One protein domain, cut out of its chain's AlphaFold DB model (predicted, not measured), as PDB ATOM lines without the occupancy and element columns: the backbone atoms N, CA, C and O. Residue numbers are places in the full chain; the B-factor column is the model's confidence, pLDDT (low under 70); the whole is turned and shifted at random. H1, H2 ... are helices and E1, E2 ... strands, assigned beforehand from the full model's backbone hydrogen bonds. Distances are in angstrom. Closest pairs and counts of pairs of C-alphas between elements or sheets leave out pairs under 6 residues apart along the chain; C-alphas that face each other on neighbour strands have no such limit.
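This is residues 397 to 524 of the 911 residues of the protein "MucBP mucin binding domain protein with YSIRK signal peptide" of Ligilactobacillus salivarius (UniProt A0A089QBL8). A twisted sheet of four strands, E1 to E4, has E7 and residues 475 to 478 of E6 over one face, only partly face to face, while E5 and residues 471 to 473 of E6 turn away as a small hairpin. The short helix H1 packs over E4, and H2 is near the start of E2. The 128 printed residues hold seven named strands and two named helices, in order E1 E2 E3 E4 E5 E6 H1 H2 E7; the sheets, E1 - E2 - E3 - E4 and E5 - E6 - E7, are antiparallel. The class is mostly strand, with under half of the residues in named elements; the whole is compact, radius of gyration of the C-alphas 14.8 A, spanning 46 by 37 by 21 A.

Start at E1, residues 397 to 404; a meander, each strand the antiparallel neighbour of the one before, continues through E2, 409 to 417, E3, 424 to 432, and E4, 447 to 451. Within hydrogen-bond range are N 398 and O 415, 2.8 A, N 410 and O 431, 2.8 A, and N 430 and O 447, 2.9 A. Next, E5, 466 to 468, and E6, 471 to 478, form a hairpin, N 471 to O 468 2.8 A; E6 bends by 69 degrees at residue 474. H1, 491 to 496, is over E4, closest C-alphas Ile 449 and Tyr 493, 5.6 A; its O i to N i+4 pairs are within range. H2, 501 to 504, is too short for such pairs; its one O i to N i+3 pair is within range. E7, 512 to 515, is E6's antiparallel neighbour, N 476 to O 514 2.8 A.

Find C-alpha 397 at (3.340, -37.105, -31.814); E1 runs 20.2 A from there. E2 spans 25.7 A, E3 25.3 A and E6 17.2 A. E7 ends at C-alpha 515, (1.394, -35.587, -48.772).

The C-alphas farthest apart, of Gly 485 and Gln 524, are 49.5 A apart. The printed part has no cut; links E3 to E4, E4 to E5 and E6 to H1 are long. Model pLDDT is under 70 at residues 466 to 474, 479 to 489 and 506 to 512.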
ATOM      1  N   ILE A 397       3.728 -38.056 -30.770       83.12
ATOM      2  CA  ILE A 397       3.340 -37.105 -31.814       83.12
ATOM      3  C   ILE A 397       4.579 -36.555 -32.489       83.12
ATOM      4  O   ILE A 397       5.332 -35.767 -31.925       83.12
ATOM      5  N   ILE A 398       4.762 -36.951 -33.744       79.06
ATOM      6  CA  ILE A 398       5.894 -36.548 -34.564       79.06
ATOM      7  C   ILE A 398       5.433 -35.475 -35.536       79.06
ATOM      8  O   ILE A 398       4.762 -35.732 -36.541       79.06
ATOM      9  N   PHE A 399       5.813 -34.244 -35.225       76.19
ATOM     10  CA  PHE A 399       5.573 -33.093 -36.075       76.19
ATOM     11  C   PHE A 399       6.401 -33.169 -37.361       76.19
ATOM     12  O   PHE A 399       7.580 -33.514 -37.334       76.19
ATOM     13  N   SER A 400       5.788 -32.827 -38.497       71.81
ATOM     14  CA  SER A 400       6.447 -32.932 -39.805       71.81
ATOM     15  C   SER A 400       6.604 -31.605 -40.541       71.81
ATOM     16  O   SER A 400       7.633 -31.387 -41.173       71.81
ATOM     17  N   THR A 401       5.615 -30.709 -40.488       76.12
ATOM     18  CA  THR A 401       5.719 -29.373 -41.097       76.12
ATOM     19  C   THR A 401       4.662 -28.428 -40.537       76.12
ATOM     20  O   THR A 401       3.556 -28.862 -40.211       76.12
ATOM     21  N   GLN A 402       4.995 -27.138 -40.480       82.88
ATOM     22  CA  GLN A 402       4.067 -26.038 -40.232       82.88
ATOM     23  C   GLN A 402       4.247 -25.007 -41.327       82.88
ATOM     24  O   GLN A 402       5.365 -24.645 -41.709       82.88
ATOM     25  N   LYS A 403       3.121 -24.535 -41.837       82.12
ATOM     26  CA  LYS A 403       3.082 -23.456 -42.809       82.12
ATOM     27  C   LYS A 403       2.055 -22.441 -42.358       82.12
ATOM     28  O   LYS A 403       0.995 -22.794 -41.839       82.12
ATOM     29  N   GLN A 404       2.385 -21.175 -42.572       84.88
ATOM     30  CA  GLN A 404       1.385 -20.130 -42.517       84.88
ATOM     31  C   GLN A 404       0.385 -20.399 -43.641       84.88
ATOM     32  O   GLN A 404       0.771 -20.578 -44.796       84.88
ATOM     33  N   LEU A 405      -0.879 -20.532 -43.261       80.94
ATOM     34  CA  LEU A 405      -1.967 -20.814 -44.177       80.94
ATOM     35  C   LEU A 405      -2.479 -19.501 -44.771       80.94
ATOM     36  O   LEU A 405      -2.613 -19.393 -45.977       80.94
ATOM     37  N   SER A 406      -2.720 -18.498 -43.929       82.25
ATOM     38  CA  SER A 406      -3.202 -17.163 -44.297       82.25
ATOM     39  C   SER A 406      -2.559 -16.103 -43.395       82.25
ATOM     40  O   SER A 406      -1.727 -16.432 -42.547       82.25
ATOM     41  N   ASP A 407      -2.973 -14.838 -43.494       84.38
ATOM     42  CA  ASP A 407      -2.519 -13.794 -42.560       84.38
ATOM     43  C   ASP A 407      -2.898 -14.105 -41.099       84.38
ATOM     44  O   ASP A 407      -2.274 -13.588 -40.174       84.38
ATOM     45  N   GLN A 408      -3.917 -14.946 -40.881       88.81
ATOM     46  CA  GLN A 408      -4.475 -15.239 -39.557       88.81
ATOM     47  C   GLN A 408      -4.342 -16.694 -39.120       88.81
ATOM     48  O   GLN A 408      -4.368 -16.955 -37.918       88.81
ATOM     49  N   LEU A 409      -4.209 -17.642 -40.049       89.44
ATOM     50  CA  LEU A 409      -4.181 -19.072 -39.749       89.44
ATOM     51  C   LEU A 409      -2.852 -19.718 -40.131       89.44
ATOM     52  O   LEU A 409      -2.180 -19.330 -41.085       89.44
ATOM     53  N   GLN A 410      -2.512 -20.770 -39.405       89.19
ATOM     54  CA  GLN A 410      -1.405 -21.669 -39.682       89.19
ATOM     55  C   GLN A 410      -1.882 -23.112 -39.596       89.19
ATOM     56  O   GLN A 410      -2.828 -23.429 -38.875       89.19
ATOM     57  N   ILE A 411      -1.220 -23.988 -40.340       88.88
ATOM     58  CA  ILE A 411      -1.547 -25.407 -40.418       88.88
ATOM     59  C   ILE A 411      -0.306 -26.234 -40.107       88.88
ATOM     60  O   ILE A 411       0.801 -25.903 -40.540       88.88
ATOM     61  N   ALA A 412      -0.505 -27.310 -39.356       88.81
ATOM     62  CA  ALA A 412       0.509 -28.273 -38.979       88.81
ATOM     63  C   ALA A 412       0.115 -29.666 -39.467       88.81
ATOM     64  O   ALA A 412      -1.041 -30.080 -39.366       88.81
ATOM     65  N   ARG A 413       1.108 -30.401 -39.967       89.81
ATOM     66  CA  ARG A 413       1.004 -31.825 -40.287       89.81
ATOM     67  C   ARG A 413       1.769 -32.619 -39.240       89.81
ATOM     68  O   ARG A 413       2.976 -32.409 -39.071       89.81
ATOM     69  N   ILE A 414       1.102 -33.570 -38.601       88.56
ATOM     70  CA  ILE A 414       1.681 -34.412 -37.549       88.56
ATOM     71  C   ILE A 414       1.398 -35.890 -37.822       88.56
ATOM     72  O   ILE A 414       0.417 -36.223 -38.486       88.56
ATOM     73  N   ASN A 415       2.247 -36.769 -37.301       88.75
ATOM     74  CA  ASN A 415       2.005 -38.206 -37.233       88.75
ATOM     75  C   ASN A 415       1.776 -38.578 -35.766       88.75
ATOM     76  O   ASN A 415       2.608 -38.244 -34.930       88.75
ATOM     77  N   VAL A 416       0.685 -39.267 -35.455       90.44
ATOM     78  CA  VAL A 416       0.402 -39.811 -34.122       90.44
ATOM     79  C   VAL A 416       0.648 -41.312 -34.174       90.44
ATOM     80  O   VAL A 416      -0.076 -42.021 -34.876       90.44
ATOM     81  N   ILE A 417       1.673 -41.793 -33.477       89.50
ATOM     82  CA  ILE A 417       2.082 -43.199 -33.492       89.50
ATOM     83  C   ILE A 417       0.964 -44.080 -32.934       89.50
ATOM     84  O   ILE A 417       0.456 -43.853 -31.837       89.50
ATOM     85  N   THR A 418       0.604 -45.122 -33.672       91.94
ATOM     86  CA  THR A 418      -0.377 -46.132 -33.259       91.94
ATOM     87  C   THR A 418       0.260 -47.480 -32.945       91.94
ATOM     88  O   THR A 418      -0.336 -48.252 -32.203       91.94
ATOM     89  N   GLU A 419       1.460 -47.756 -33.462       89.75
ATOM     90  CA  GLU A 419       2.200 -49.004 -33.219       89.75
ATOM     91  C   GLU A 419       3.710 -48.747 -33.073       89.75
ATOM     92  O   GLU A 419       4.248 -47.782 -33.614       89.75
ATOM     93  N   THR A 420       4.421 -49.634 -32.372       86.12
ATOM     94  CA  THR A 420       5.872 -49.522 -32.111       86.12
ATOM     95  C   THR A 420       6.743 -49.622 -33.363       86.12
ATOM     96  O   THR A 420       7.850 -49.083 -33.372       86.12
ATOM     97  N   ASN A 421       6.235 -50.222 -34.443       84.69
ATOM     98  CA  ASN A 421       6.872 -50.210 -35.763       84.69
ATOM     99  C   ASN A 421       6.854 -48.820 -36.432       84.69
ATOM    100  O   ASN A 421       7.400 -48.683 -37.521       84.69
ATOM    101  N   GLY A 422       6.244 -47.795 -35.829       85.38
ATOM    102  CA  GLY A 422       6.150 -46.450 -36.403       85.38
ATOM    103  C   GLY A 422       4.930 -46.231 -37.293       85.38
ATOM    104  O   GLY A 422       4.821 -45.176 -37.922       85.38
ATOM    105  N   THR A 423       3.999 -47.188 -37.356       92.00
ATOM    106  CA  THR A 423       2.672 -46.970 -37.947       92.00
ATOM    107  C   THR A 423       2.001 -45.823 -37.214       92.00
ATOM    108  O   THR A 423       2.028 -45.762 -35.983       92.00
ATOM    109  N   ALA A 424       1.430 -44.888 -37.969       92.25
ATOM    110  CA  ALA A 424       0.916 -43.648 -37.416       92.25
ATOM    111  C   ALA A 424      -0.319 -43.152 -38.163       92.25
ATOM    112  O   ALA A 424      -0.449 -43.333 -39.374       92.25
ATOM    113  N   ARG A 425      -1.206 -42.457 -37.451       93.94
ATOM    114  CA  ARG A 425      -2.253 -41.636 -38.071       93.94
ATOM    115  C   ARG A 425      -1.667 -40.289 -38.450       93.94
ATOM    116  O   ARG A 425      -1.011 -39.646 -37.634       93.94
ATOM    117  N   ILE A 426      -1.941 -39.829 -39.659       91.75
ATOM    118  CA  ILE A 426      -1.524 -38.511 -40.123       91.75
ATOM    119  C   ILE A 426      -2.669 -37.544 -39.842       91.75
ATOM    120  O   ILE A 426      -3.801 -37.756 -40.283       91.75
ATOM    121  N   LEU A 427      -2.381 -36.489 -39.086       92.50
ATOM    122  CA  LEU A 427      -3.342 -35.444 -38.757       92.50
ATOM    123  C   LEU A 427      -2.912 -34.123 -39.390       92.50
ATOM    124  O   LEU A 427      -1.730 -33.763 -39.396       92.50
ATOM    125  N   LEU A 428      -3.902 -33.386 -39.887       91.25
ATOM    126  CA  LEU A 428      -3.756 -31.977 -40.234       91.25
ATOM    127  C   LEU A 428      -4.519 -31.157 -39.202       91.25
ATOM    128  O   LEU A 428      -5.724 -31.351 -39.034       91.25
ATOM    129  N   LYS A 429      -3.816 -30.250 -38.523       92.56
ATOM    130  CA  LYS A 429      -4.396 -29.360 -37.516       92.56
ATOM    131  C   LYS A 429      -4.184 -27.899 -37.885       92.56
ATOM    132  O   LYS A 429      -3.141 -27.550 -38.431       92.56
ATOM    133  N   VAL A 430      -5.155 -27.046 -37.575       92.19
ATOM    134  CA  VAL A 430      -5.138 -25.612 -37.900       92.19
ATOM    135  C   VAL A 430      -5.325 -24.779 -36.637       92.19
ATOM    136  O   VAL A 430      -6.160 -25.106 -35.795       92.19
ATOM    137  N   ALA A 431      -4.561 -23.697 -36.521       93.94
ATOM    138  CA  ALA A 431      -4.614 -22.744 -35.415       93.94
ATOM    139  C   ALA A 431      -4.422 -21.305 -35.913       93.94
ATOM    140  O   ALA A 431      -4.087 -21.078 -37.077       93.94
ATOM    141  N   ALA A 432      -4.604 -20.325 -35.026       92.06
ATOM    142  CA  ALA A 432      -4.217 -18.944 -35.303       92.06
ATOM    143  C   ALA A 432      -2.687 -18.814 -35.450       92.06
ATOM    144  O   ALA A 432      -1.936 -19.521 -34.771       92.06
ATOM    145  N   VAL A 433      -2.217 -17.913 -36.321       89.69
ATOM    146  CA  VAL A 433      -0.782 -17.614 -36.496       89.69
ATOM    147  C   VAL A 433      -0.164 -17.224 -35.152       89.69
ATOM    148  O   VAL A 433      -0.710 -16.397 -34.423       89.69
ATOM    149  N   GLY A 434       0.982 -17.828 -34.828       85.88
ATOM    150  CA  GLY A 434       1.691 -17.600 -33.567       85.88
ATOM    151  C   GLY A 434       1.266 -18.509 -32.410       85.88
ATOM    152  O   GLY A 434       1.869 -18.421 -31.343       85.88
ATOM    153  N   ALA A 435       0.285 -19.404 -32.596       89.44
ATOM    154  CA  ALA A 435       0.013 -20.456 -31.615       89.44
ATOM    155  C   ALA A 435       1.241 -21.368 -31.447       89.44
ATOM    156  O   ALA A 435       1.880 -21.734 -32.442       89.44
ATOM    157  N   SER A 436       1.553 -21.723 -30.196       86.25
ATOM    158  CA  SER A 436       2.675 -22.608 -29.875       86.25
ATOM    159  C   SER A 436       2.422 -24.013 -30.408       86.25
ATOM    160  O   SER A 436       1.287 -24.497 -30.388       86.25
ATOM    161  N   ILE A 437       3.480 -24.684 -30.864       78.25
ATOM    162  CA  ILE A 437       3.396 -26.087 -31.272       78.25
ATOM    163  C   ILE A 437       3.281 -27.033 -30.072       78.25
ATOM    164  O   ILE A 437       2.729 -28.120 -30.205       78.25
ATOM    165  N   ASP A 438       3.711 -26.603 -28.884       82.12
ATOM    166  CA  ASP A 438       3.562 -27.388 -27.653       82.12
ATOM    167  C   ASP A 438       2.083 -27.616 -27.283       82.12
ATOM    168  O   ASP A 438       1.751 -28.570 -26.587       82.12
ATOM    169  N   ASP A 439       1.180 -26.778 -27.801       86.81
ATOM    170  CA  ASP A 439      -0.266 -26.869 -27.591       86.81
ATOM    171  C   ASP A 439      -0.989 -27.714 -28.661       86.81
ATOM    172  O   ASP A 439      -2.220 -27.685 -28.733       86.81
ATOM    173  N   ILE A 440      -0.265 -28.446 -29.521       85.75
ATOM    174  CA  ILE A 440      -0.827 -29.169 -30.684       85.75
ATOM    175  C   ILE A 440      -1.932 -30.175 -30.318       85.75
ATOM    176  O   ILE A 440      -2.815 -30.458 -31.132       85.75
ATOM    177  N   ASP A 441      -1.932 -30.683 -29.086       85.19
ATOM    178  CA  ASP A 441      -2.945 -31.614 -28.572       85.19
ATOM    179  C   ASP A 441      -4.211 -30.944 -28.055       85.19
ATOM    180  O   ASP A 441      -5.255 -31.587 -27.930       85.19
ATOM    181  N   ASN A 442      -4.157 -29.645 -27.785       89.06
ATOM    182  CA  ASN A 442      -5.313 -28.907 -27.319       89.06
ATOM    183  C   ASN A 442      -6.212 -28.540 -28.504       89.06
ATOM    184  O   ASN A 442      -5.978 -27.543 -29.185       89.06
ATOM    185  N   GLU A 443      -7.294 -29.298 -28.697       91.75
ATOM    186  CA  GLU A 443      -8.286 -29.067 -29.765       91.75
ATOM    187  C   GLU A 443      -8.975 -27.691 -29.701       91.75
ATOM    188  O   GLU A 443      -9.590 -27.257 -30.674       91.75
ATOM    189  N   ASN A 444      -8.857 -26.955 -28.588       91.81
ATOM    190  CA  ASN A 444      -9.341 -25.571 -28.517       91.81
ATOM    191  C   ASN A 444      -8.386 -24.568 -29.182       91.81
ATOM    192  O   ASN A 444      -8.814 -23.470 -29.539       91.81
ATOM    193  N   ILE A 445      -7.106 -24.924 -29.317       92.69
ATOM    194  CA  ILE A 445      -6.055 -24.099 -29.925       92.69
ATOM    195  C   ILE A 445      -5.776 -24.601 -31.345       92.69
ATOM    196  O   ILE A 445      -5.883 -23.836 -32.303       92.69
ATOM    197  N   TRP A 446      -5.470 -25.892 -31.475       93.31
ATOM    198  CA  TRP A 446      -5.189 -26.574 -32.732       93.31
ATOM    199  C   TRP A 446      -6.330 -27.516 -33.082       93.31
ATOM    200  O   TRP A 446      -6.405 -28.629 -32.571       93.31
ATOM    201  N   LYS A 447      -7.203 -27.084 -33.989       94.56
ATOM    202  CA  LYS A 447      -8.350 -27.883 -34.424       94.56
ATOM    203  C   LYS A 447      -7.944 -28.887 -35.491       94.56
ATOM    204  O   LYS A 447      -7.385 -28.498 -36.520       94.56
ATOM    205  N   THR A 448      -8.278 -30.153 -35.292       93.50
ATOM    206  CA  THR A 448      -8.075 -31.197 -36.301       93.50
ATOM    207  C   THR A 448      -9.058 -31.045 -37.463       93.50
ATOM    208  O   THR A 448     -10.269 -31.009 -37.269       93.50
ATOM    209  N   ILE A 449      -8.531 -30.985 -38.689       90.31
ATOM    210  CA  ILE A 449      -9.327 -30.862 -39.922       90.31
ATOM    211  C   ILE A 449      -9.302 -32.136 -40.771       90.31
ATOM    212  O   ILE A 449     -10.154 -32.313 -41.632       90.31
ATOM    213  N   LEU A 450      -8.330 -33.024 -40.553       89.50
ATOM    214  CA  LEU A 450      -8.221 -34.320 -41.223       89.50
ATOM    215  C   LEU A 450      -7.522 -35.315 -40.295       89.50
ATOM    216  O   LEU A 450      -6.560 -34.961 -39.613       89.50
ATOM    217  N   THR A 451      -7.970 -36.567 -40.315       91.62
ATOM    218  CA  THR A 451      -7.302 -37.706 -39.678       91.62
ATOM    219  C   THR A 451      -7.328 -38.879 -40.642       91.62
ATOM    220  O   THR A 451      -8.392 -39.207 -41.165       91.62
ATOM    221  N   THR A 452      -6.177 -39.500 -40.880       91.81
ATOM    222  CA  THR A 452      -6.104 -40.718 -41.693       91.81
ATOM    223  C   THR A 452      -6.388 -41.970 -40.863       91.81
ATOM    224  O   THR A 452      -6.375 -41.948 -39.623       91.81
ATOM    225  N   ASP A 453      -6.591 -43.092 -41.551       91.75
ATOM    226  CA  ASP A 453      -6.398 -44.404 -40.926       91.75
ATOM    227  C   ASP A 453      -4.903 -44.615 -40.603       91.75
ATOM    228  O   ASP A 453      -4.064 -43.853 -41.103       91.75
ATOM    229  N   PRO A 454      -4.537 -45.562 -39.717       94.19
ATOM    230  CA  PRO A 454      -3.136 -45.870 -39.438       94.19
ATOM    231  C   PRO A 454      -2.371 -46.230 -40.718       94.19
ATOM    232  O   PRO A 454      -2.783 -47.114 -41.464       94.19
ATOM    233  N   VAL A 455      -1.256 -45.544 -40.964       90.38
ATOM    234  CA  VAL A 455      -0.411 -45.718 -42.152       90.38
ATOM    235  C   VAL A 455       0.932 -46.281 -41.714       90.38
ATOM    236  O   VAL A 455       1.600 -45.684 -40.865       90.38
ATOM    237  N   ALA A 456       1.341 -47.415 -42.279       90.50
ATOM    238  CA  ALA A 456       2.641 -48.019 -41.993       90.50
ATOM    239  C   ALA A 456       3.797 -47.150 -42.538       90.50
ATOM    240  O   ALA A 456       3.602 -46.428 -43.520       90.50
ATOM    241  N   PRO A 457       5.002 -47.185 -41.940       87.31
ATOM    242  CA  PRO A 457       6.156 -46.448 -42.456       87.31
ATOM    243  C   PRO A 457       6.439 -46.755 -43.935       87.31
ATOM    244  O   PRO A 457       6.513 -47.915 -44.327       87.31
ATOM    245  N   GLY A 458       6.624 -45.715 -44.748       82.69
ATOM    246  CA  GLY A 458       6.840 -45.807 -46.197       82.69
ATOM    247  C   GLY A 458       5.561 -45.800 -47.043       82.69
ATOM    248  O   GLY A 458       5.639 -45.486 -48.229       82.69
ATOM    249  N   GLU A 459       4.399 -46.066 -46.443       87.12
ATOM    250  CA  GLU A 459       3.118 -46.169 -47.148       87.12
ATOM    251  C   GLU A 459       2.368 -44.828 -47.237       87.12
ATOM    252  O   GLU A 459       2.705 -43.832 -46.581       87.12
ATOM    253  N   PHE A 460       1.324 -44.804 -48.068       85.88
ATOM    254  CA  PHE A 460       0.398 -43.681 -48.236       85.88
ATOM    255  C   PHE A 460      -0.945 -43.989 -47.572       85.88
ATOM    256  O   PHE A 460      -1.374 -45.135 -47.516       85.88
ATOM    257  N   ALA A 461      -1.613 -42.958 -47.059       87.06
ATOM    258  CA  ALA A 461      -2.959 -43.087 -46.525       87.06
ATOM    259  C   ALA A 461      -3.970 -43.359 -47.641       87.06
ATOM    260  O   ALA A 461      -4.096 -42.552 -48.560       87.06
ATOM    261  N   ASP A 462      -4.790 -44.393 -47.469       80.56
ATOM    262  CA  ASP A 462      -5.905 -44.713 -48.367       80.56
ATOM    263  C   ASP A 462      -7.074 -43.721 -48.273       80.56
ATOM    264  O   ASP A 462      -8.074 -43.875 -48.975       80.56
ATOM    265  N   ASN A 463      -6.989 -42.688 -47.427       77.31
ATOM    266  CA  ASN A 463      -7.977 -41.621 -47.309       77.31
ATOM    267  C   ASN A 463      -7.336 -40.223 -47.406       77.31
ATOM    268  O   ASN A 463      -6.326 -39.907 -46.785       77.31
ATOM    269  N   GLY A 464      -7.943 -39.362 -48.223       75.56
ATOM    270  CA  GLY A 464      -7.513 -37.990 -48.487       75.56
ATOM    271  C   GLY A 464      -8.616 -37.217 -49.207       75.56
ATOM    272  O   GLY A 464      -9.717 -37.735 -49.394       75.56
ATOM    273  N   ASN A 465      -8.351 -35.971 -49.604       71.94
ATOM    274  CA  ASN A 465      -9.355 -35.155 -50.297       71.94
ATOM    275  C   ASN A 465      -9.060 -34.937 -51.793       71.94
ATOM    276  O   ASN A 465      -9.855 -34.274 -52.453       71.94
ATOM    277  N   TYR A 466      -7.960 -35.473 -52.335       69.44
ATOM    278  CA  TYR A 466      -7.603 -35.310 -53.745       69.44
ATOM    279  C   TYR A 466      -7.088 -36.587 -54.412       69.44
ATOM    280  O   TYR A 466      -6.338 -37.355 -53.812       69.44
ATOM    281  N   ASP A 467      -7.466 -36.739 -55.686       58.50
ATOM    282  CA  ASP A 467      -7.136 -37.843 -56.588       58.50
ATOM    283  C   ASP A 467      -6.218 -37.324 -57.711       58.50
ATOM    284  O   ASP A 467      -6.627 -36.509 -58.542       58.50
ATOM    285  N   ALA A 468      -4.960 -37.763 -57.729       49.84
ATOM    286  CA  ALA A 468      -4.117 -37.664 -58.914       49.84
ATOM    287  C   ALA A 468      -4.160 -39.032 -59.599       49.84
ATOM    288  O   ALA A 468      -3.900 -40.027 -58.934       49.84
ATOM    289  N   ASN A 469      -4.410 -39.079 -60.913       49.16
ATOM    290  CA  ASN A 469      -4.691 -40.274 -61.738       49.16
ATOM    291  C   ASN A 469      -3.696 -41.471 -61.661       49.16
ATOM    292  O   ASN A 469      -3.839 -42.425 -62.423       49.16
ATOM    293  N   THR A 470      -2.687 -41.449 -60.785       48.88
ATOM    294  CA  THR A 470      -1.762 -42.557 -60.480       48.88
ATOM    295  C   THR A 470      -1.768 -43.013 -59.010       48.88
ATOM    296  O   THR A 470      -1.249 -44.089 -58.740       48.88
ATOM    297  N   HIS A 471      -2.370 -42.265 -58.075       51.31
ATOM    298  CA  HIS A 471      -2.447 -42.587 -56.643       51.31
ATOM    299  C   HIS A 471      -3.826 -42.176 -56.099       51.31
ATOM    300  O   HIS A 471      -4.057 -41.003 -55.795       51.31
ATOM    301  N   LYS A 472      -4.754 -43.135 -55.988       51.44
ATOM    302  CA  LYS A 472      -6.039 -42.901 -55.318       51.44
ATOM    303  C   LYS A 472      -5.786 -42.756 -53.819       51.44
ATOM    304  O   LYS A 472      -5.376 -43.732 -53.214       51.44
ATOM    305  N   ASN A 473      -6.081 -41.576 -53.268       63.53
ATOM    306  CA  ASN A 473      -5.907 -41.188 -51.864       63.53
ATOM    307  C   ASN A 473      -4.449 -41.257 -51.361       63.53
ATOM    308  O   ASN A 473      -3.798 -42.288 -51.369       63.53
ATOM    309  N   GLY A 474      -3.911 -40.106 -50.957       67.50
ATOM    310  CA  GLY A 474      -2.501 -39.988 -50.560       67.50
ATOM    311  C   GLY A 474      -1.993 -38.550 -50.467       67.50
ATOM    312  O   GLY A 474      -0.838 -38.316 -50.111       67.50
ATOM    313  N   ALA A 475      -2.847 -37.565 -50.757       76.75
ATOM    314  CA  ALA A 475      -2.577 -36.156 -50.527       76.75
ATOM    315  C   ALA A 475      -3.837 -35.416 -50.053       76.75
ATOM    316  O   ALA A 475      -4.969 -35.774 -50.392       76.75
ATOM    317  N   PHE A 476      -3.617 -34.352 -49.288       81.62
ATOM    318  CA  PHE A 476      -4.604 -33.331 -48.988       81.62
ATOM    319  C   PHE A 476      -4.265 -32.074 -49.788       81.62
ATOM    320  O   PHE A 476      -3.217 -31.456 -49.581       81.62
ATOM    321  N   LEU A 477      -5.149 -31.707 -50.706       77.31
ATOM    322  CA  LEU A 477      -5.087 -30.457 -51.440       77.31
ATOM    323  C   LEU A 477      -5.997 -29.419 -50.818       77.31
ATOM    324  O   LEU A 477      -7.167 -29.677 -50.533       77.31
ATOM    325  N   LEU A 478      -5.462 -28.212 -50.699       75.12
ATOM    326  CA  LEU A 478      -6.250 -27.023 -50.449       75.12
ATOM    327  C   LEU A 478      -6.254 -26.155 -51.710       75.12
ATOM    328  O   LEU A 478      -5.246 -25.532 -52.052       75.12
ATOM    329  N   TYR A 479      -7.385 -26.159 -52.419       67.62
ATOM    330  CA  TYR A 479      -7.640 -25.293 -53.575       67.62
ATOM    331  C   TYR A 479      -8.458 -24.065 -53.166       67.62
ATOM    332  O   TYR A 479      -9.190 -24.119 -52.185       67.62
ATOM    333  N   THR A 480      -8.399 -22.980 -53.947       55.00
ATOM    334  CA  THR A 480      -9.274 -21.802 -53.756       55.00
ATOM    335  C   THR A 480      -9.996 -21.318 -55.022       55.00
ATOM    336  O   THR A 480     -10.815 -20.406 -54.943       55.00
ATOM    337  N   LEU A 481      -9.767 -21.930 -56.194       55.91
ATOM    338  CA  LEU A 481     -10.529 -21.600 -57.406       55.91
ATOM    339  C   LEU A 481     -11.833 -22.416 -57.446       55.91
ATOM    340  O   LEU A 481     -11.764 -23.646 -57.384       55.91
ATOM    341  N   PRO A 482     -13.011 -21.778 -57.564       54.12
ATOM    342  CA  PRO A 482     -14.260 -22.508 -57.721       54.12
ATOM    343  C   PRO A 482     -14.259 -23.242 -59.066       54.12
ATOM    344  O   PRO A 482     -14.257 -22.615 -60.124       54.12
ATOM    345  N   GLN A 483     -14.287 -24.574 -59.032       52.12
ATOM    346  CA  GLN A 483     -14.830 -25.350 -60.145       52.12
ATOM    347  C   GLN A 483     -16.356 -25.276 -60.032       52.12
ATOM    348  O   GLN A 483     -16.936 -25.752 -59.056       52.12
ATOM    349  N   ASP A 484     -17.000 -24.633 -61.003       52.38
ATOM    350  CA  ASP A 484     -18.453 -24.692 -61.209       52.38
ATOM    351  C   ASP A 484     -19.321 -24.318 -59.987       52.38
ATOM    352  O   ASP A 484     -20.309 -24.983 -59.675       52.38
ATOM    353  N   GLY A 485     -18.965 -23.245 -59.268       52.81
ATOM    354  CA  GLY A 485     -19.811 -22.680 -58.204       52.81
ATOM    355  C   GLY A 485     -19.912 -23.512 -56.917       52.81
ATOM    356  O   GLY A 485     -20.765 -23.223 -56.078       52.81
ATOM    357  N   LYS A 486     -19.054 -24.525 -56.735       55.16
ATOM    358  CA  LYS A 486     -18.893 -25.264 -55.472       55.16
ATOM    359  C   LYS A 486     -17.698 -24.723 -54.683       55.16
ATOM    360  O   LYS A 486     -16.709 -24.297 -55.282       55.16
ATOM    361  N   LEU A 487     -17.783 -24.758 -53.347       55.84
ATOM    362  CA  LEU A 487     -16.640 -24.447 -52.481       55.84
ATOM    363  C   LEU A 487     -15.442 -25.341 -52.866       55.84
ATOM    364  O   LEU A 487     -15.635 -26.543 -53.078       55.84
ATOM    365  N   PRO A 488     -14.224 -24.786 -52.965       63.91
ATOM    366  CA  PRO A 488     -13.025 -25.542 -53.304       63.91
ATOM    367  C   PRO A 488     -12.774 -26.731 -52.363       63.91
ATOM    368  O   PRO A 488     -12.995 -26.662 -51.150       63.91
ATOM    369  N   ILE A 489     -12.276 -27.833 -52.923       63.56
ATOM    370  CA  ILE A 489     -11.930 -29.045 -52.173       63.56
ATOM    371  C   ILE A 489     -10.798 -28.709 -51.178       63.56
ATOM    372  O   ILE A 489      -9.824 -28.048 -51.536       63.56
ATOM    373  N   GLY A 490     -10.971 -29.099 -49.907       71.19
ATOM    374  CA  GLY A 490     -10.088 -28.731 -48.787       71.19
ATOM    375  C   GLY A 490     -10.618 -27.588 -47.917       71.19
ATOM    376  O   GLY A 490     -10.585 -27.708 -46.696       71.19
ATOM    377  N   VAL A 491     -11.210 -26.540 -48.507       74.31
ATOM    378  CA  VAL A 491     -11.784 -25.408 -47.745       74.31
ATOM    379  C   VAL A 491     -12.985 -25.858 -46.916       74.31
ATOM    380  O   VAL A 491     -13.130 -25.437 -45.772       74.31
ATOM    381  N   LYS A 492     -13.778 -26.807 -47.434       76.44
ATOM    382  CA  LYS A 492     -14.879 -27.430 -46.681       76.44
ATOM    383  C   LYS A 492     -14.424 -28.024 -45.339       76.44
ATOM    384  O   LYS A 492     -15.141 -27.910 -44.357       76.44
ATOM    385  N   TYR A 493     -13.230 -28.618 -45.273       84.00
ATOM    386  CA  TYR A 493     -12.701 -29.182 -44.025       84.00
ATOM    387  C   TYR A 493     -12.370 -28.087 -42.997       84.00
ATOM    388  O   TYR A 493     -12.572 -28.281 -41.803       84.00
ATOM    389  N   LEU A 494     -11.920 -26.912 -43.457       84.19
ATOM    390  CA  LEU A 494     -11.671 -25.746 -42.602       84.19
ATOM    391  C   LEU A 494     -12.985 -25.156 -42.073       84.19
ATOM    392  O   LEU A 494     -13.100 -24.872 -40.880       84.19
ATOM    393  N   THR A 495     -13.994 -25.012 -42.935       82.06
ATOM    394  CA  THR A 495     -15.307 -24.494 -42.527       82.06
ATOM    395  C   THR A 495     -16.054 -25.464 -41.617       82.06
ATOM    396  O   THR A 495     -16.664 -25.024 -40.647       82.06
ATOM    397  N   ASP A 496     -15.960 -26.777 -41.866       85.31
ATOM    398  CA  ASP A 496     -16.551 -27.814 -41.007       85.31
ATOM    399  C   ASP A 496     -15.884 -27.826 -39.614       85.31
ATOM    400  O   ASP A 496     -16.555 -28.055 -38.609       85.31
ATOM    401  N   ALA A 497     -14.590 -27.486 -39.527       87.12
ATOM    402  CA  ALA A 497     -13.883 -27.253 -38.260       87.12
ATOM    403  C   ALA A 497     -14.194 -25.879 -37.612       87.12
ATOM    404  O   ALA A 497     -13.700 -25.551 -36.524       87.12
ATOM    405  N   GLY A 498     -15.039 -25.063 -38.246       87.81
ATOM    406  CA  GLY A 498     -15.537 -23.796 -37.712       87.81
ATOM    407  C   GLY A 498     -14.629 -22.588 -37.947       87.81
ATOM    408  O   GLY A 498     -14.722 -21.630 -37.180       87.81
ATOM    409  N   PHE A 499     -13.747 -22.623 -38.950       87.81
ATOM    410  CA  PHE A 499     -13.019 -21.437 -39.419       87.81
ATOM    411  C   PHE A 499     -13.837 -20.687 -40.479       87.81
ATOM    412  O   PHE A 499     -14.493 -21.308 -41.317       87.81
ATOM    413  N   THR A 500     -13.816 -19.354 -40.453       84.94
ATOM    414  CA  THR A 500     -14.569 -18.520 -41.406       84.94
ATOM    415  C   THR A 500     -13.738 -18.174 -42.641       84.94
ATOM    416  O   THR A 500     -12.509 -18.174 -42.598       84.94
ATOM    417  N   GLU A 501     -14.399 -17.837 -43.754       75.56
ATOM    418  CA  GLU A 501     -13.710 -17.401 -44.979       75.56
ATOM    419  C   GLU A 501     -12.862 -16.136 -44.757       75.56
ATOM    420  O   GLU A 501     -11.765 -16.038 -45.299       75.56
ATOM    421  N   ASP A 502     -13.298 -15.217 -43.886       79.56
ATOM    422  CA  ASP A 502     -12.533 -14.013 -43.530       79.56
ATOM    423  C   ASP A 502     -11.181 -14.346 -42.873       79.56
ATOM    424  O   ASP A 502     -10.198 -13.627 -43.064       79.56
ATOM    425  N   GLN A 503     -11.086 -15.464 -42.143       82.50
ATOM    426  CA  GLN A 503      -9.825 -15.919 -41.543       82.50
ATOM    427  C   GLN A 503      -8.839 -16.470 -42.584       82.50
ATOM    428  O   GLN A 503      -7.663 -16.670 -42.282       82.50
ATOM    429  N   LEU A 504      -9.281 -16.682 -43.825       76.25
ATOM    430  CA  LEU A 504      -8.437 -17.079 -44.954       76.25
ATOM    431  C   LEU A 504      -7.935 -15.869 -45.767       76.25
ATOM    432  O   LEU A 504      -7.304 -16.048 -46.807       76.25
ATOM    433  N   THR A 505      -8.162 -14.637 -45.297       70.38
ATOM    434  CA  THR A 505      -7.633 -13.412 -45.927       70.38
ATOM    435  C   THR A 505      -6.097 -13.434 -45.985       70.38
ATOM    436  O   THR A 505      -5.442 -13.873 -45.040       70.38
ATOM    437  N   GLY A 506      -5.519 -13.001 -47.113       65.88
ATOM    438  CA  GLY A 506      -4.069 -13.057 -47.363       65.88
ATOM    439  C   GLY A 506      -3.556 -14.409 -47.870       65.88
ATOM    440  O   GLY A 506      -2.380 -14.535 -48.195       65.88
ATOM    441  N   TYR A 507      -4.435 -15.409 -48.009       64.38
ATOM    442  CA  TYR A 507      -4.103 -16.662 -48.686       64.38
ATOM    443  C   TYR A 507      -3.718 -16.374 -50.146       64.38
ATOM    444  O   TYR A 507      -4.553 -15.982 -50.971       64.38
ATOM    445  N   GLU A 508      -2.442 -16.548 -50.481       54.28
ATOM    446  CA  GLU A 508      -1.977 -16.438 -51.857       54.28
ATOM    447  C   GLU A 508      -2.617 -17.565 -52.693       54.28
ATOM    448  O   GLU A 508      -2.831 -18.661 -52.188       54.28
ATOM    449  N   LYS A 509      -2.974 -17.317 -53.963       56.88
ATOM    450  CA  LYS A 509      -3.771 -18.211 -54.846       56.88
ATOM    451  C   LYS A 509      -3.085 -19.548 -55.223       56.88
ATOM    452  O   LYS A 509      -3.232 -20.020 -56.350       56.88
ATOM    453  N   TYR A 510      -2.305 -20.142 -54.332       56.56
ATOM    454  CA  TYR A 510      -1.536 -21.349 -54.559       56.56
ATOM    455  C   TYR A 510      -2.304 -22.599 -54.163       56.56
ATOM    456  O   TYR A 510      -3.111 -22.630 -53.230       56.56
ATOM    457  N   LEU A 511      -1.990 -23.661 -54.895       63.06
ATOM    458  CA  LEU A 511      -2.303 -25.005 -54.485       63.06
ATOM    459  C   LEU A 511      -1.359 -25.406 -53.347       63.06
ATOM    460  O   LEU A 511      -0.162 -25.568 -53.580       63.06
ATOM    461  N   THR A 512      -1.893 -25.610 -52.144       67.50
ATOM    462  CA  THR A 512      -1.108 -26.201 -51.054       67.50
ATOM    463  C   THR A 512      -1.345 -27.709 -51.029       67.50
ATOM    464  O   THR A 512      -2.483 -28.152 -50.863       67.50
ATOM    465  N   ILE A 513      -0.274 -28.490 -51.214       73.62
ATOM    466  CA  ILE A 513      -0.292 -29.961 -51.218       73.62
ATOM    467  C   ILE A 513       0.343 -30.482 -49.927       73.62
ATOM    468  O   ILE A 513       1.530 -30.257 -49.692       73.62
ATOM    469  N   TYR A 514      -0.407 -31.241 -49.128       82.12
ATOM    470  CA  TYR A 514       0.142 -32.053 -48.041       82.12
ATOM    471  C   TYR A 514       0.129 -33.523 -48.446       82.12
ATOM    472  O   TYR A 514      -0.936 -34.115 -48.587       82.12
ATOM    473  N   GLY A 515       1.303 -34.134 -48.608       82.81
ATOM    474  CA  GLY A 515       1.394 -35.587 -48.772       82.81
ATOM    475  C   GLY A 515       0.909 -36.305 -47.510       82.81
ATOM    476  O   GLY A 515       1.318 -35.959 -46.399       82.81
ATOM    477  N   LEU A 516       0.051 -37.307 -47.662       87.38
ATOM    478  CA  LEU A 516      -0.463 -38.154 -46.582       87.38
ATOM    479  C   LEU A 516       0.283 -39.493 -46.552       87.38
ATOM    480  O   LEU A 516      -0.315 -40.548 -46.412       87.38
ATOM    481  N   ASN A 517       1.603 -39.447 -46.703       85.50
ATOM    482  CA  ASN A 517       2.483 -40.599 -46.554       85.50
ATOM    483  C   ASN A 517       3.183 -40.632 -45.200       85.50
ATOM    484  O   ASN A 517       3.660 -39.604 -44.711       85.50
ATOM    485  N   ASN A 518       3.312 -41.812 -44.608       86.00
ATOM    486  CA  ASN A 518       4.103 -41.964 -43.400       86.00
ATOM    487  C   ASN A 518       5.590 -42.029 -43.780       86.00
ATOM    488  O   ASN A 518       6.067 -43.013 -44.332       86.00
ATOM    489  N   ARG A 519       6.332 -40.952 -43.510       78.19
ATOM    490  CA  ARG A 519       7.764 -40.831 -43.846       78.19
ATOM    491  C   ARG A 519       8.687 -41.225 -42.692       78.19
ATOM    492  O   ARG A 519       9.876 -40.924 -42.746       78.19
ATOM    493  N   LEU A 520       8.136 -41.825 -41.640       79.81
ATOM    494  CA  LEU A 520       8.918 -42.322 -40.517       79.81
ATOM    495  C   LEU A 520       9.806 -43.487 -40.967       79.81
ATOM    496  O   LEU A 520       9.482 -44.204 -41.915       79.81
ATOM    497  N   ALA A 521      10.941 -43.666 -40.297       78.69
ATOM    498  CA  ALA A 521      11.738 -44.876 -40.460       78.69
ATOM    499  C   ALA A 521      10.985 -46.067 -39.847       78.69
ATOM    500  O   ALA A 521      10.226 -45.885 -38.894       78.69
ATOM    501  N   VAL A 522      11.208 -47.281 -40.355       83.62
ATOM    502  CA  VAL A 522      10.622 -48.494 -39.760       83.62
ATOM    503  C   VAL A 522      11.109 -48.643 -38.318       83.62
ATOM    504  O   VAL A 522      12.311 -48.579 -38.051       83.62
ATOM    505  N   GLY A 523      10.166 -48.812 -37.397       84.25
ATOM    506  CA  GLY A 523      10.421 -48.879 -35.967       84.25
ATOM    507  C   GLY A 523      11.020 -50.199 -35.500       84.25
ATOM    508  O   GLY A 523      11.082 -51.181 -36.242       84.25
ATOM    509  N   GLN A 524      11.490 -50.210 -34.258       88.50
ATOM    510  CA  GLN A 524      12.099 -51.368 -33.625       88.50
ATOM    511  C   GLN A 524      11.011 -52.316 -33.119       88.50
ATOM    512  O   GLN A 524      10.365 -52.058 -32.106       88.50
TER     513      GLN A 524